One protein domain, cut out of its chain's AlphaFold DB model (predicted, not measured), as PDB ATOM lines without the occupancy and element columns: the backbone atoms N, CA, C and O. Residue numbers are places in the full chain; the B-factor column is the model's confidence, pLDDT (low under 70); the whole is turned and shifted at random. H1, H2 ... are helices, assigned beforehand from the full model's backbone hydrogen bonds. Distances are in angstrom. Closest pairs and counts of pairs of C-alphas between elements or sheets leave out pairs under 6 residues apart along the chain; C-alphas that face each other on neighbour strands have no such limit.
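This is residues 8 to 19 and 44 to 94 of the 95 residues of the protein "Negative regulator of flagellin synthesis" of Firmicutes bacterium HGW-Firmicutes-13 (UniProt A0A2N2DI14). The model is an open, horseshoe-like curve of helices round an empty middle: H3, the longest helix, makes one stretch of the curve, H2 continues it at one end of H3, and H4 stands free across the gap from them, joined to H3 by a stretched-out link. H1 packs side by side with H2, running the opposite way, and this is the one place where two helices touch. The printed part has 63 residues with four named helices, H1, H2, H3 and H4 in that order along the chain, and no named strand; the class is all helix. The whole is only just extended, close to loose, with a radius of gyration of the C-alphas of 16.2 A, and its outline is only just flat, spanning 44 by 31 by 17 A.

H3, residues 59 to 74, touches no helix. H2, residues 44 to 56, and H3 meet only through their link, a tight one of 2 residues. H1, residues 8 to 19, touches H2 with 7 pairs of C-alphas within 8 A; the closest C-alphas are those of Leu 18 and Glu 44, 6.1 A apart. H1 and H2 run opposite ways at a shallow tilt of 14 degrees, with their centres 10.9 A apart. H4, residues 82 to 93, is apart from H1, H2 and H3, and H1 is apart from H3. In H1, H2, H3 and H4, every O i to N i+4 pair is within hydrogen-bond range.

H3 has 16 residues, Glu 59 to Lys 74, and measures 23.0 A from first to last C-alpha, from (32.697, -41.920, 36.230) to (32.221, -60.021, 22.110). H2, Glu 44 to Lys 56, measures 18.6 A. H1, His 8 to Lys 19, measures 16.7 A and begins with C-alpha 8 at (17.294, -39.378, 34.484). H4, Thr 82 to Asp 93, measures 16.9 A and ends with C-alpha 93 at (19.540, -34.156, 12.413).

The two C-alphas farthest apart are those of Lys 19 and Ser 75, at 44.5 A. Residues 20 to 43 are cut out and not printed, and C-alphas 19 and 44 are 9.4 A apart across this cut, which lies between H1 and H2. Of the links that are printed whole, H2 to H3 is tight, H3 to H4 is short with 7 residues, and none is long. Three stretches stand free: residues 56 to 67, of which 59 to 67 belong to H3; residues 71 to 76, of which 71 to 74 belong to H3; and residues 79 to 94, of which 82 to 93 belong to H4. The mean pLDDT of the printed part is 84.1, and 7 residues are under 70: residue 8, residues 57 to 61 and residue 94.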
ATOM      1  N   HIS A   8      18.606 -39.965  34.768       58.50
ATOM      2  CA  HIS A   8      17.294 -39.378  34.484       58.50
ATOM      3  C   HIS A   8      16.852 -38.396  35.587       58.50
ATOM      4  O   HIS A   8      16.268 -37.352  35.300       58.50
ATOM      5  N   ILE A   9      17.177 -38.693  36.852       70.12
ATOM      6  CA  ILE A   9      16.878 -37.814  37.990       70.12
ATOM      7  C   ILE A   9      17.716 -36.527  37.940       70.12
ATOM      8  O   ILE A   9      17.165 -35.457  38.189       70.12
ATOM      9  N   ILE A  10      19.011 -36.602  37.610       77.19
ATOM     10  CA  ILE A  10      19.883 -35.417  37.519       77.19
ATOM     11  C   ILE A  10      19.425 -34.497  36.383       77.19
ATOM     12  O   ILE A  10      19.254 -33.302  36.610       77.19
ATOM     13  N   GLY A  11      19.123 -35.046  35.201       78.00
ATOM     14  CA  GLY A  11      18.597 -34.258  34.080       78.00
ATOM     15  C   GLY A  11      17.301 -33.517  34.427       78.00
ATOM     16  O   GLY A  11      17.166 -32.326  34.148       78.00
ATOM     17  N   LYS A  12      16.374 -34.188  35.123       81.00
ATOM     18  CA  LYS A  12      15.131 -33.564  35.595       81.00
ATOM     19  C   LYS A  12      15.388 -32.448  36.617       81.00
ATOM     20  O   LYS A  12      14.751 -31.403  36.533       81.00
ATOM     21  N   LYS A  13      16.334 -32.641  37.543       83.12
ATOM     22  CA  LYS A  13      16.722 -31.622  38.534       83.12
ATOM     23  C   LYS A  13      17.360 -30.391  37.887       83.12
ATOM     24  O   LYS A  13      16.969 -29.280  38.226       83.12
ATOM     25  N   ILE A  14      18.268 -30.581  36.923       86.25
ATOM     26  CA  ILE A  14      18.867 -29.482  36.144       86.25
ATOM     27  C   ILE A  14      17.762 -28.646  35.497       86.25
ATOM     28  O   ILE A  14      17.737 -27.427  35.643       86.25
ATOM     29  N   TYR A  15      16.817 -29.300  34.817       84.56
ATOM     30  CA  TYR A  15      15.710 -28.616  34.155       84.56
ATOM     31  C   TYR A  15      14.813 -27.847  35.137       84.56
ATOM     32  O   TYR A  15      14.444 -26.703  34.876       84.56
ATOM     33  N   GLU A  16      14.470 -28.450  36.279       86.56
ATOM     34  CA  GLU A  16      13.662 -27.794  37.312       86.56
ATOM     35  C   GLU A  16      14.365 -26.573  37.919       86.56
ATOM     36  O   GLU A  16      13.713 -25.551  38.140       86.56
ATOM     37  N   ASP A  17      15.676 -26.642  38.154       85.81
ATOM     38  CA  ASP A  17      16.442 -25.534  38.731       85.81
ATOM     39  C   ASP A  17      16.671 -24.400  37.722       85.81
ATOM     40  O   ASP A  17      16.462 -23.238  38.066       85.81
ATOM     41  N   LEU A  18      16.961 -24.717  36.454       84.81
ATOM     42  CA  LEU A  18      17.032 -23.718  35.376       84.81
ATOM     43  C   LEU A  18      15.678 -23.041  35.112       84.81
ATOM     44  O   LEU A  18      15.608 -21.872  34.735       84.81
ATOM     45  N   LYS A  19      14.568 -23.762  35.306       85.25
ATOM     46  CA  LYS A  19      13.228 -23.181  35.175       85.25
ATOM     47  C   LYS A  19      12.912 -22.204  36.312       85.25
ATOM     48  O   LYS A  19      12.181 -21.244  36.077       85.25
ATOM     49  N   GLU A  44      22.406 -19.408  35.698       84.44
ATOM     50  CA  GLU A  44      22.243 -20.598  34.855       84.44
ATOM     51  C   GLU A  44      23.568 -21.339  34.670       84.44
ATOM     52  O   GLU A  44      23.632 -22.563  34.809       84.44
ATOM     53  N   ALA A  45      24.648 -20.602  34.400       83.38
ATOM     54  CA  ALA A  45      25.970 -21.187  34.248       83.38
ATOM     55  C   ALA A  45      26.455 -21.815  35.567       83.38
ATOM     56  O   ALA A  45      27.043 -22.898  35.545       83.38
ATOM     57  N   LYS A  46      26.171 -21.193  36.725       87.56
ATOM     58  CA  LYS A  46      26.486 -21.763  38.054       87.56
ATOM     59  C   LYS A  46      25.756 -23.082  38.294       87.56
ATOM     60  O   LYS A  46      26.372 -24.037  38.769       87.56
ATOM     61  N   ILE A  47      24.480 -23.158  37.916       86.81
ATOM     62  CA  ILE A  47      23.674 -24.380  38.015       86.81
ATOM     63  C   ILE A  47      24.267 -25.487  37.141       86.81
ATOM     64  O   ILE A  47      24.515 -26.588  37.631       86.81
ATOM     65  N   ILE A  48      24.561 -25.197  35.871       86.81
ATOM     66  CA  ILE A  48      25.145 -26.181  34.949       86.81
ATOM     67  C   ILE A  48      26.498 -26.678  35.475       86.81
ATOM     68  O   ILE A  48      26.734 -27.885  35.527       86.81
ATOM     69  N   GLN A  49      27.370 -25.772  35.927       87.25
ATOM     70  CA  GLN A  49      28.692 -26.126  36.448       87.25
ATOM     71  C   GLN A  49      28.615 -27.036  37.680       87.25
ATOM     72  O   GLN A  49      29.409 -27.972  37.798       87.25
ATOM     73  N   LYS A  50      27.657 -26.789  38.581       88.69
ATOM     74  CA  LYS A  50      27.416 -27.631  39.759       88.69
ATOM     75  C   LYS A  50      27.090 -29.066  39.347       88.69
ATOM     76  O   LYS A  50      27.765 -29.996  39.778       88.69
ATOM     77  N   TYR A  51      26.097 -29.241  38.479       85.88
ATOM     78  CA  TYR A  51      25.659 -30.571  38.065       85.88
ATOM     79  C   TYR A  51      26.691 -31.296  37.189       85.88
ATOM     80  O   TYR A  51      26.816 -32.513  37.277       85.88
ATOM     81  N   LEU A  52      27.487 -30.573  36.392       84.56
ATOM     82  CA  LEU A  52      28.609 -31.169  35.659       84.56
ATOM     83  C   LEU A  52      29.660 -31.776  36.592       84.56
ATOM     84  O   LEU A  52      30.210 -32.826  36.271       84.56
ATOM     85  N   ASN A  53      29.936 -31.140  37.732       83.75
ATOM     86  CA  ASN A  53      30.856 -31.695  38.720       83.75
ATOM     87  C   ASN A  53      30.272 -32.963  39.364       83.75
ATOM     88  O   ASN A  53      30.955 -33.978  39.406       83.75
ATOM     89  N   GLU A  54      28.985 -32.949  39.731       80.06
ATOM     90  CA  GLU A  54      28.295 -34.135  40.268       80.06
ATOM     91  C   GLU A  54      28.302 -35.321  39.285       80.06
ATOM     92  O   GLU A  54      28.398 -36.470  39.703       80.06
ATOM     93  N   ILE A  55      28.225 -35.065  37.972       77.38
ATOM     94  CA  ILE A  55      28.283 -36.115  36.941       77.38
ATOM     95  C   ILE A  55      29.707 -36.648  36.748       77.38
ATOM     96  O   ILE A  55      29.876 -37.843  36.506       77.38
ATOM     97  N   LYS A  56      30.733 -35.793  36.837       74.88
ATOM     98  CA  LYS A  56      32.138 -36.230  36.740       74.88
ATOM     99  C   LYS A  56      32.495 -37.215  37.852       74.88
ATOM    100  O   LYS A  56      33.175 -38.199  37.591       74.88
ATOM    101  N   ASP A  57      31.946 -37.021  39.045       68.81
ATOM    102  CA  ASP A  57      32.169 -37.926  40.175       68.81
ATOM    103  C   ASP A  57      31.469 -39.297  40.005       68.81
ATOM    104  O   ASP A  57      31.747 -40.240  40.746       68.81
ATOM    105  N   LEU A  58      30.592 -39.449  39.001       67.75
ATOM    106  CA  LEU A  58      29.904 -40.703  38.660       67.75
ATOM    107  C   LEU A  58      30.648 -41.550  37.609       67.75
ATOM    108  O   LEU A  58      30.069 -42.509  37.094       67.75
ATOM    109  N   GLU A  59      31.908 -41.237  37.275       65.19
ATOM    110  CA  GLU A  59      32.697 -41.920  36.230       65.19
ATOM    111  C   GLU A  59      32.663 -43.461  36.300       65.19
ATOM    112  O   GLU A  59      32.610 -44.115  35.253       65.19
ATOM    113  N   GLY A  60      32.553 -44.053  37.494       64.31
ATOM    114  CA  GLY A  60      32.410 -45.506  37.664       64.31
ATOM    115  C   GLY A  60      31.204 -46.116  36.930       64.31
ATOM    116  O   GLY A  60      31.305 -47.205  36.363       64.31
ATOM    117  N   ALA A  61      30.083 -45.392  36.821       67.44
ATOM    118  CA  ALA A  61      28.902 -45.864  36.089       67.44
ATOM    119  C   ALA A  61      29.158 -45.981  34.573       67.44
ATOM    120  O   ALA A  61      28.540 -46.801  33.883       67.44
ATOM    121  N   ARG A  62      30.083 -45.173  34.029       77.12
ATOM    122  CA  ARG A  62      30.475 -45.246  32.617       77.12
ATOM    123  C   ARG A  62      31.315 -46.490  32.355       77.12
ATOM    124  O   ARG A  62      31.047 -47.188  31.377       77.12
ATOM    125  N   GLU A  63      32.292 -46.776  33.208       83.06
ATOM    126  CA  GLU A  63      33.179 -47.933  33.047       83.06
ATOM    127  C   GLU A  63      32.401 -49.253  33.063       83.06
ATOM    128  O   GLU A  63      32.560 -50.081  32.162       83.06
ATOM    129  N   GLU A  64      31.484 -49.421  34.019       82.12
ATOM    130  CA  GLU A  64      30.629 -50.610  34.108       82.12
ATOM    131  C   GLU A  64      29.746 -50.786  32.867       82.12
ATOM    132  O   GLU A  64      29.633 -51.888  32.316       82.12
ATOM    133  N   LYS A  65      29.148 -49.692  32.377       84.81
ATOM    134  CA  LYS A  65      28.317 -49.710  31.167       84.81
ATOM    135  C   LYS A  65      29.135 -50.070  29.928       84.81
ATOM    136  O   LYS A  65      28.691 -50.903  29.137       84.81
ATOM    137  N   ILE A  66      30.320 -49.478  29.762       88.69
ATOM    138  CA  ILE A  66      31.230 -49.781  28.649       88.69
ATOM    139  C   ILE A  66      31.640 -51.252  28.688       88.69
ATOM    140  O   ILE A  66      31.572 -51.930  27.662       88.69
ATOM    141  N   LYS A  67      32.013 -51.765  29.864       91.25
ATOM    142  CA  LYS A  67      32.389 -53.168  30.038       91.25
ATOM    143  C   LYS A  67      31.238 -54.100  29.658       91.25
ATOM    144  O   LYS A  67      31.420 -54.962  28.806       91.25
ATOM    145  N   SER A  68      30.035 -53.860  30.184       90.06
ATOM    146  CA  SER A  68      28.851 -54.666  29.859       90.06
ATOM    147  C   SER A  68      28.519 -54.665  28.363       90.06
ATOM    148  O   SER A  68      28.151 -55.705  27.815       90.06
ATOM    149  N   LEU A  69      28.639 -53.517  27.689       91.25
ATOM    150  CA  LEU A  69      28.424 -53.429  26.243       91.25
ATOM    151  C   LEU A  69      29.509 -54.181  25.470       91.25
ATOM    152  O   LEU A  69      29.190 -54.944  24.564       91.25
ATOM    153  N   THR A  70      30.770 -54.016  25.864       92.88
ATOM    154  CA  THR A  70      31.912 -54.709  25.254       92.88
ATOM    155  C   THR A  70      31.757 -56.223  25.353       92.88
ATOM    156  O   THR A  70      31.957 -56.926  24.364       92.88
ATOM    157  N   ASP A  71      31.357 -56.723  26.522       95.00
ATOM    158  CA  ASP A  71      31.158 -58.152  26.756       95.00
ATOM    159  C   ASP A  71      30.024 -58.704  25.880       95.00
ATOM    160  O   ASP A  71      30.209 -59.728  25.225       95.00
ATOM    161  N   LYS A  72      28.897 -57.984  25.769       93.00
ATOM    162  CA  LYS A  72      27.776 -58.357  24.883       93.00
ATOM    163  C   LYS A  72      28.145 -58.349  23.404       93.00
ATOM    164  O   LYS A  72      27.641 -59.166  22.638       93.00
ATOM    165  N   ILE A  73      28.991 -57.410  22.983       93.31
ATOM    166  CA  ILE A  73      29.479 -57.351  21.601       93.31
ATOM    167  C   ILE A  73      30.381 -58.558  21.328       93.31
ATOM    168  O   ILE A  73      30.196 -59.241  20.325       93.31
ATOM    169  N   LYS A  74      31.313 -58.869  22.240       94.12
ATOM    170  CA  LYS A  74      32.221 -60.021  22.110       94.12
ATOM    171  C   LYS A  74      31.491 -61.363  22.130       94.12
ATOM    172  O   LYS A  74      31.899 -62.265  21.407       94.12
ATOM    173  N   SER A  75      30.435 -61.501  22.932       95.50
ATOM    174  CA  SER A  75      29.625 -62.724  22.988       95.50
ATOM    175  C   SER A  75      28.660 -62.878  21.806       95.50
ATOM    176  O   SER A  75      28.054 -63.934  21.654       95.50
ATOM    177  N   GLY A  76      28.502 -61.846  20.966       92.38
ATOM    178  CA  GLY A  76      27.514 -61.828  19.882       92.38
ATOM    179  C   GLY A  76      26.066 -61.661  20.364       92.38
ATOM    180  O   GLY A  76      25.134 -61.781  19.573       92.38
ATOM    181  N   GLU A  77      25.851 -61.367  21.648       91.56
ATOM    182  CA  GLU A  77      24.525 -61.165  22.245       91.56
ATOM    183  C   GLU A  77      24.018 -59.723  22.110       91.56
ATOM    184  O   GLU A  77      22.882 -59.410  22.479       91.56
ATOM    185  N   TYR A  78      24.853 -58.819  21.597       90.19
ATOM    186  CA  TYR A  78      24.456 -57.447  21.331       90.19
ATOM    187  C   TYR A  78      23.453 -57.386  20.170       90.19
ATOM    188  O   TYR A  78      23.811 -57.541  19.004       90.19
ATOM    189  N   LYS A  79      22.182 -57.139  20.498       91.38
ATOM    190  CA  LYS A  79      21.110 -56.937  19.519       91.38
ATOM    191  C   LYS A  79      20.915 -55.452  19.257       91.38
ATOM    192  O   LYS A  79      20.662 -54.690  20.189       91.38
ATOM    193  N   ILE A  80      21.017 -55.069  17.988       88.69
ATOM    194  CA  ILE A  80      20.705 -53.716  17.536       88.69
ATOM    195  C   ILE A  80      19.187 -53.574  17.497       88.69
ATOM    196  O   ILE A  80      18.497 -54.389  16.887       88.69
ATOM    197  N   ASP A  81      18.688 -52.535  18.153       92.31
ATOM    198  CA  ASP A  81      17.304 -52.104  18.038       92.31
ATOM    199  C   ASP A  81      17.219 -51.070  16.910       92.31
ATOM    200  O   ASP A  81      17.763 -49.970  17.016       92.31
ATOM    201  N   THR A  82      16.620 -51.464  15.787       92.19
ATOM    202  CA  THR A  82      16.555 -50.642  14.572       92.19
ATOM    203  C   THR A  82      15.602 -49.463  14.707       92.19
ATOM    204  O   THR A  82      15.832 -48.437  14.075       92.19
ATOM    205  N   GLU A  83      14.553 -49.597  15.519       92.06
ATOM    206  CA  GLU A  83      13.601 -48.515  15.782       92.06
ATOM    207  C   GLU A  83      14.279 -47.431  16.622       92.06
ATOM    208  O   GLU A  83      14.304 -46.266  16.230       92.06
ATOM    209  N   LEU A  84      14.956 -47.845  17.697       89.31
ATOM    210  CA  LEU A  84      15.737 -46.937  18.534       89.31
ATOM    211  C   LEU A  84      16.886 -46.275  17.758       89.31
ATOM    212  O   LEU A  84      17.203 -45.112  17.991       89.31
ATOM    213  N   LEU A  85      17.537 -47.007  16.848       89.62
ATOM    214  CA  LEU A  85      18.581 -46.440  15.995       89.62
ATOM    215  C   LEU A  85      18.021 -45.339  15.089       89.62
ATOM    216  O   LEU A  85      18.615 -44.269  15.016       89.62
ATOM    217  N   ALA A  86      16.889 -45.592  14.429       91.62
ATOM    218  CA  ALA A  86      16.252 -44.616  13.549       91.62
ATOM    219  C   ALA A  86      15.807 -43.362  14.317       91.62
ATOM    220  O   ALA A  86      16.095 -42.254  13.875       91.62
ATOM    221  N   GLU A  87      15.189 -43.527  15.492       91.56
ATOM    222  CA  GLU A  87      14.822 -42.415  16.382       91.56
ATOM    223  C   GLU A  87      16.044 -41.550  16.728       91.56
ATOM    224  O   GLU A  87      16.004 -40.329  16.600       91.56
ATOM    225  N   LYS A  88      17.169 -42.180  17.094       89.12
ATOM    226  CA  LYS A  88      18.394 -41.450  17.452       89.12
ATOM    227  C   LYS A  88      19.098 -40.793  16.279       89.12
ATOM    228  O   LYS A  88      19.749 -39.776  16.487       89.12
ATOM    229  N   MET A  89      18.994 -41.349  15.077       88.06
ATOM    230  CA  MET A  89      19.509 -40.685  13.879       88.06
ATOM    231  C   MET A  89      18.716 -39.410  13.584       88.06
ATOM    232  O   MET A  89      19.323 -38.379  13.337       88.06
ATOM    233  N   LEU A  90      17.387 -39.464  13.703       89.88
ATOM    234  CA  LEU A  90      16.524 -38.303  13.480       89.88
ATOM    235  C   LEU A  90      16.719 -37.206  14.537       89.88
ATOM    236  O   LEU A  90      16.761 -36.039  14.176       89.88
ATOM    237  N   GLU A  91      16.899 -37.558  15.816       88.12
ATOM    238  CA  GLU A  91      17.205 -36.573  16.872       88.12
ATOM    239  C   GLU A  91      18.497 -35.782  16.605       88.12
ATOM    240  O   GLU A  91      18.582 -34.624  16.989       88.12
ATOM    241  N   ILE A  92      19.507 -36.398  15.981       77.31
ATOM    242  CA  ILE A  92      20.797 -35.745  15.693       77.31
ATOM    243  C   ILE A  92      20.683 -34.763  14.517       77.31
ATOM    244  O   ILE A  92      21.450 -33.807  14.450       77.31
ATOM    245  N   ASP A  93      19.742 -34.993  13.600       71.50
ATOM    246  CA  ASP A  93      19.540 -34.156  12.413       71.50
ATOM    247  C   ASP A  93      18.696 -32.892  12.701       71.50
ATOM    248  O   ASP A  93      18.615 -32.008  11.846       71.50
ATOM    249  N   GLU A  94      18.063 -32.788  13.879       61.88
ATOM    250  CA  GLU A  94      17.222 -31.643  14.278       61.88
ATOM    251  C   GLU A  94      17.978 -30.506  15.011       61.88
ATOM    252  O   GLU A  94      17.336 -29.528  15.407       61.88
TER     253      GLU A  94